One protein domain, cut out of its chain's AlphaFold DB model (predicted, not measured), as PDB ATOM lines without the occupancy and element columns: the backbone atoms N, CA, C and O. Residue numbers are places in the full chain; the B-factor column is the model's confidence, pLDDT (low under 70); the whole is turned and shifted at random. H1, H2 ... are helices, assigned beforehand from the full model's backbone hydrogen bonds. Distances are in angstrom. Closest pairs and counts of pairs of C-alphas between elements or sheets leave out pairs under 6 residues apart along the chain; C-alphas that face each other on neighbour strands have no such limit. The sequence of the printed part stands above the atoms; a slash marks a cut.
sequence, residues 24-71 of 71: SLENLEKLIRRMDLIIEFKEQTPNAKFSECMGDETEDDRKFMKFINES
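Overview. This is residues 24 to 71 of the 71 residues of an uncharacterized protein of marine sediment metagenome (UniProt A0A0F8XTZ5). One long helix, H1, makes the longest axis, and the chain folds back from its far end through a long loop to a shorter helix, H2, set at a slant beside H1 with a gap between them. The printed part has 48 residues with two named helices, H1 then H2, and no named strand; its class is all helix. It is compact, with a radius of gyration of the C-alphas of 11.0 A, and only just elongated, spanning 32 by 21 by 20 A.

Along the chain. H1 holds residues 25 to 44, from C-alpha 25 at (274.537, 206.616, 257.416), and is 29.5 A long. H2 holds residues 59 to 69, 15.5 A long, ending at C-alpha 69 at (295.306, 195.962, 248.780).

Arrangement. H1 and H2 are near each other, with 5 pairs of C-alphas within 10 A but no pair within 8 A. In both helices every O i to N i+4 pair is within hydrogen-bond range.

Size, cuts and confidence. The C-alphas of Ser 24 and Asn 47 are the two farthest apart, 32.5 A. The printed part has no cut. Residues 45 to 58 form a long link. Residues 49 to 71 have pLDDT under 70.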
ATOM      1  N   SER A  24     278.186 206.347 260.668       87.75
ATOM      2  CA  SER A  24     276.902 206.983 260.407       87.75
ATOM      3  C   SER A  24     276.415 206.617 259.001       87.75
ATOM      4  O   SER A  24     277.210 206.256 258.129       87.75
ATOM      5  N   LEU A  25     275.109 206.766 258.760       86.38
ATOM      6  CA  LEU A  25     274.537 206.616 257.416       86.38
ATOM      7  C   LEU A  25     275.264 207.498 256.392       86.38
ATOM      8  O   LEU A  25     275.611 207.028 255.317       86.38
ATOM      9  N   GLU A  26     275.589 208.738 256.764       83.94
ATOM     10  CA  GLU A  26     276.331 209.670 255.911       83.94
ATOM     11  C   GLU A  26     277.720 209.133 255.517       83.94
ATOM     12  O   GLU A  26     278.142 209.267 254.369       83.94
ATOM     13  N   ASN A  27     278.440 208.497 256.446       77.94
ATOM     14  CA  ASN A  27     279.756 207.927 256.154       77.94
ATOM     15  C   ASN A  27     279.653 206.706 255.233       77.94
ATOM     16  O   ASN A  27     280.498 206.530 254.357       77.94
ATOM     17  N   LEU A  28     278.604 205.891 255.384       81.12
ATOM     18  CA  LEU A  28     278.337 204.779 254.467       81.12
ATOM     19  C   LEU A  28     277.993 205.284 253.059       81.12
ATOM     20  O   LEU A  28     278.512 204.756 252.079       81.12
ATOM     21  N   GLU A  29     277.188 206.340 252.941       85.81
ATOM     22  CA  GLU A  29     276.872 206.960 251.648       85.81
ATOM     23  C   GLU A  29     278.117 207.528 250.953       85.81
ATOM     24  O   GLU A  29     278.274 207.373 249.740       85.81
ATOM     25  N   LYS A  30     279.035 208.148 251.707       80.56
ATOM     26  CA  LYS A  30     280.330 208.610 251.176       80.56
ATOM     27  C   LYS A  30     281.173 207.448 250.656       80.56
ATOM     28  O   LYS A  30     281.760 207.566 249.581       80.56
ATOM     29  N   LEU A  31     281.202 206.334 251.387       80.44
ATOM     30  CA  LEU A  31     281.938 205.136 250.988       80.44
ATOM     31  C   LEU A  31     281.402 204.566 249.667       80.44
ATOM     32  O   LEU A  31     282.191 204.277 248.769       80.44
ATOM     33  N   ILE A  32     280.075 204.465 249.525       85.50
ATOM     34  CA  ILE A  32     279.419 203.985 248.297       85.50
ATOM     35  C   ILE A  32     279.814 204.860 247.107       85.50
ATOM     36  O   ILE A  32     280.349 204.348 246.128       85.50
ATOM     37  N   ARG A  33     279.657 206.186 247.226       83.56
ATOM     38  CA  ARG A  33     280.026 207.122 246.150       83.56
ATOM     39  C   ARG A  33     281.489 206.989 245.742       83.56
ATOM     40  O   ARG A  33     281.822 207.132 244.571       83.56
ATOM     41  N   ARG A  34     282.379 206.735 246.704       77.31
ATOM     42  CA  ARG A  34     283.799 206.538 246.411       77.31
ATOM     43  C   ARG A  34     284.051 205.228 245.670       77.31
ATOM     44  O   ARG A  34     284.872 205.212 244.761       77.31
ATOM     45  N   MET A  35     283.353 204.153 246.037       81.19
ATOM     46  CA  MET A  35     283.446 202.883 245.315       81.19
ATOM     47  C   MET A  35     282.973 203.022 243.868       81.19
ATOM     48  O   MET A  35     283.654 202.507 242.987       81.19
ATOM     49  N   ASP A  36     281.890 203.764 243.618       85.56
ATOM     50  CA  ASP A  36     281.387 204.013 242.260       85.56
ATOM     51  C   ASP A  36     282.453 204.686 241.381       85.56
ATOM     52  O   ASP A  36     282.752 204.204 240.290       85.56
ATOM     53  N   LEU A  37     283.129 205.722 241.894       81.69
ATOM     54  CA  LEU A  37     284.227 206.389 241.179       81.69
ATOM     55  C   LEU A  37     285.392 205.442 240.869       81.69
ATOM     56  O   LEU A  37     285.997 205.509 239.799       81.69
ATOM     57  N   ILE A  38     285.727 204.552 241.807       80.31
ATOM     58  CA  ILE A  38     286.804 203.583 241.592       80.31
ATOM     59  C   ILE A  38     286.401 202.544 240.540       80.31
ATOM     60  O   ILE A  38     287.238 202.151 239.729       80.31
ATOM     61  N   ILE A  39     285.136 202.114 240.528       83.94
ATOM     62  CA  ILE A  39     284.603 201.215 239.501       83.94
ATOM     63  C   ILE A  39     284.721 201.879 238.126       83.94
ATOM     64  O   ILE A  39     285.327 201.287 237.235       83.94
ATOM     65  N   GLU A  40     284.254 203.120 237.975       85.88
ATOM     66  CA  GLU A  40     284.358 203.875 236.717       85.88
ATOM     67  C   GLU A  40     285.815 204.001 236.239       85.88
ATOM     68  O   GLU A  40     286.124 203.790 235.063       85.88
ATOM     69  N   PHE A  41     286.745 204.292 237.153       80.62
ATOM     70  CA  PHE A  41     288.170 204.359 236.827       80.62
ATOM     71  C   PHE A  41     288.727 203.000 236.379       80.62
ATOM     72  O   PHE A  41     289.500 202.917 235.419       80.62
ATOM     73  N   LYS A  42     288.324 201.916 237.048       77.69
ATOM     74  CA  LYS A  42     288.741 200.544 236.737       77.69
ATOM     75  C   LYS A  42     288.186 200.035 235.416       77.69
ATOM     76  O   LYS A  42     288.886 199.299 234.728       77.69
ATOM     77  N   GLU A  43     286.980 200.436 235.033       86.06
ATOM     78  CA  GLU A  43     286.432 200.127 233.709       86.06
ATOM     79  C   GLU A  43     287.303 200.716 232.595       86.06
ATOM     80  O   GLU A  43     287.548 200.067 231.579       86.06
ATOM     81  N   GLN A  44     287.836 201.920 232.809       84.75
ATOM     82  CA  GLN A  44     288.735 202.581 231.863       84.75
ATOM     83  C   GLN A  44     290.172 202.043 231.946       84.75
ATOM     84  O   GLN A  44     290.895 202.028 230.948       84.75
ATOM     85  N   THR A  45     290.595 201.583 233.128       81.38
ATOM     86  CA  THR A  45     291.959 201.112 233.405       81.38
ATOM     87  C   THR A  45     291.967 199.794 234.203       81.38
ATOM     88  O   THR A  45     292.325 199.754 235.383       81.38
ATOM     89  N   PRO A  46     291.643 198.651 233.566       79.12
ATOM     90  CA  PRO A  46     291.392 197.385 234.274       79.12
ATOM     91  C   PRO A  46     292.544 196.933 235.186       79.12
ATOM     92  O   PRO A  46     292.335 196.431 236.296       79.12
ATOM     93  N   ASN A  47     293.778 197.187 234.747       78.69
ATOM     94  CA  ASN A  47     295.000 196.765 235.429       78.69
ATOM     95  C   ASN A  47     295.591 197.819 236.382       78.69
ATOM     96  O   ASN A  47     296.596 197.527 237.028       78.69
ATOM     97  N   ALA A  48     295.012 199.023 236.474       71.50
ATOM     98  CA  ALA A  48     295.532 200.072 237.351       71.50
ATOM     99  C   ALA A  48     295.412 199.665 238.821       71.50
ATOM    100  O   ALA A  48     294.464 198.988 239.216       71.50
ATOM    101  N   LYS A  49     296.369 200.037 239.664       67.38
ATOM    102  CA  LYS A  49     296.283 199.720 241.097       67.38
ATOM    103  C   LYS A  49     295.339 200.696 241.792       67.38
ATOM    104  O   LYS A  49     295.214 201.845 241.388       67.38
ATOM    105  N   PHE A  50     294.703 200.266 242.883       59.75
ATOM    106  CA  PHE A  50     293.821 201.142 243.667       59.75
ATOM    107  C   PHE A  50     294.539 202.425 244.129       59.75
ATOM    108  O   PHE A  50     293.957 203.502 244.079       59.75
ATOM    109  N   SER A  51     295.828 202.339 244.471       60.12
ATOM    110  CA  SER A  51     296.678 203.487 244.839       60.12
ATOM    111  C   SER A  51     296.842 204.547 243.741       60.12
ATOM    112  O   SER A  51     297.333 205.633 244.013       60.12
ATOM    113  N   GLU A  52     296.493 204.225 242.497       52.91
ATOM    114  CA  GLU A  52     296.618 205.113 241.334       52.91
ATOM    115  C   GLU A  52     295.286 205.809 241.001       52.91
ATOM    116  O   GLU A  52     295.243 206.649 240.107       52.91
ATOM    117  N   CYS A  53     294.200 205.470 241.710       52.06
ATOM    118  CA  CYS A  53     292.841 205.884 241.360       52.06
ATOM    119  C   CYS A  53     292.411 207.250 241.930       52.06
ATOM    120  O   CYS A  53     291.389 207.749 241.479       52.06
ATOM    121  N   MET A  54     293.092 207.858 242.923       52.91
ATOM    122  CA  MET A  54     292.549 209.041 243.636       52.91
ATOM    123  C   MET A  54     293.601 210.029 244.191       52.91
ATOM    124  O   MET A  54     294.682 209.626 244.609       52.91
ATOM    125  N   GLY A  55     293.232 211.325 244.221       57.28
ATOM    126  CA  GLY A  55     293.913 212.425 244.936       57.28
ATOM    127  C   GLY A  55     293.546 212.532 246.429       57.28
ATOM    128  O   GLY A  55     292.898 211.622 246.945       57.28
ATOM    129  N   ASP A  56     293.971 213.632 247.086       49.16
ATOM    130  CA  ASP A  56     294.047 213.850 248.553       49.16
ATOM    131  C   ASP A  56     293.171 212.909 249.400       49.16
ATOM    132  O   ASP A  56     291.959 213.072 249.559       49.16
ATOM    133  N   GLU A  57     293.835 211.885 249.933       53.78
ATOM    134  CA  GLU A  57     293.246 210.825 250.742       53.78
ATOM    135  C   GLU A  57     292.866 211.345 252.130       53.78
ATOM    136  O   GLU A  57     293.713 211.861 252.868       53.78
ATOM    137  N   THR A  58     291.616 211.132 252.544       61.84
ATOM    138  CA  THR A  58     291.291 211.189 253.971       61.84
ATOM    139  C   THR A  58     291.875 209.961 254.670       61.84
ATOM    140  O   THR A  58     292.170 208.936 254.050       61.84
ATOM    141  N   GLU A  59     292.075 210.048 255.984       59.88
ATOM    142  CA  GLU A  59     292.620 208.930 256.762       59.88
ATOM    143  C   GLU A  59     291.751 207.663 256.652       59.88
ATOM    144  O   GLU A  59     292.282 206.551 256.592       59.88
ATOM    145  N   ASP A  60     290.434 207.834 256.523       56.84
ATOM    146  CA  ASP A  60     289.482 206.739 256.323       56.84
ATOM    147  C   ASP A  60     289.642 206.085 254.943       56.84
ATOM    148  O   ASP A  60     289.591 204.858 254.826       56.84
ATOM    149  N   ASP A  61     289.959 206.868 253.910       57.84
ATOM    150  CA  ASP A  61     290.249 206.338 252.574       57.84
ATOM    151  C   ASP A  61     291.532 205.518 252.570       57.84
ATOM    152  O   ASP A  61     291.598 204.458 251.953       57.84
ATOM    153  N   ARG A  62     292.550 205.967 253.310       64.19
ATOM    154  CA  ARG A  62     293.814 205.237 253.431       64.19
ATOM    155  C   ARG A  62     293.616 203.894 254.130       64.19
ATOM    156  O   ARG A  62     294.182 202.887 253.699       64.19
ATOM    157  N   LYS A  63     292.798 203.855 255.188       65.56
ATOM    158  CA  LYS A  63     292.434 202.609 255.882       65.56
ATOM    159  C   LYS A  63     291.661 201.660 254.967       65.56
ATOM    160  O   LYS A  63     291.986 200.475 254.914       65.56
ATOM    161  N   PHE A  64     290.710 202.187 254.199       64.19
ATOM    162  CA  PHE A  64     289.947 201.425 253.214       64.19
ATOM    163  C   PHE A  64     290.837 200.851 252.099       64.19
ATOM    164  O   PHE A  64     290.770 199.664 251.781       64.19
ATOM    165  N   MET A  65     291.743 201.659 251.548       61.03
ATOM    166  CA  MET A  65     292.656 201.231 250.485       61.03
ATOM    167  C   MET A  65     293.688 200.215 250.971       61.03
ATOM    168  O   MET A  65     294.044 199.293 250.234       61.03
ATOM    169  N   LYS A  66     294.149 200.337 252.219       65.56
ATOM    170  CA  LYS A  66     294.982 199.312 252.853       65.56
ATOM    171  C   LYS A  66     294.224 197.988 252.987       65.56
ATOM    172  O   LYS A  66     294.778 196.945 252.659       65.56
ATOM    173  N   PHE A  67     292.956 198.035 253.399       61.34
ATOM    174  CA  PHE A  67     292.103 196.850 253.491       61.34
ATOM    175  C   PHE A  67     291.945 196.139 252.139       61.34
ATOM    176  O   PHE A  67     292.092 194.921 252.083       61.34
ATOM    177  N   ILE A  68     291.717 196.883 251.053       60.31
ATOM    178  CA  ILE A  68     291.579 196.303 249.708       60.31
ATOM    179  C   ILE A  68     292.898 195.722 249.185       60.31
ATOM    180  O   ILE A  68     292.888 194.645 248.606       60.31
ATOM    181  N   ASN A  69     294.030 196.410 249.360       53.38
ATOM    182  CA  ASN A  69     295.306 195.962 248.780       53.38
ATOM    183  C   ASN A  69     295.983 194.821 249.562       53.38
ATOM    184  O   ASN A  69     296.856 194.149 249.015       53.38
ATOM    185  N   GLU A  70     295.635 194.626 250.836       52.53
ATOM    186  CA  GLU A  70     296.173 193.548 251.679       52.53
ATOM    187  C   GLU A  70     295.227 192.334 251.796       52.53
ATOM    188  O   GLU A  70     295.568 191.374 252.501       52.53
ATOM    189  N   SER A  71     294.065 192.362 251.134       45.28
ATOM    190  CA  SER A  71     293.104 191.247 251.037       45.28
ATOM    191  C   SER A  71     293.263 190.494 249.721       45.28
ATOM    192  O   SER A  71     293.189 189.248 249.778       45.28
TER     193      SER A  71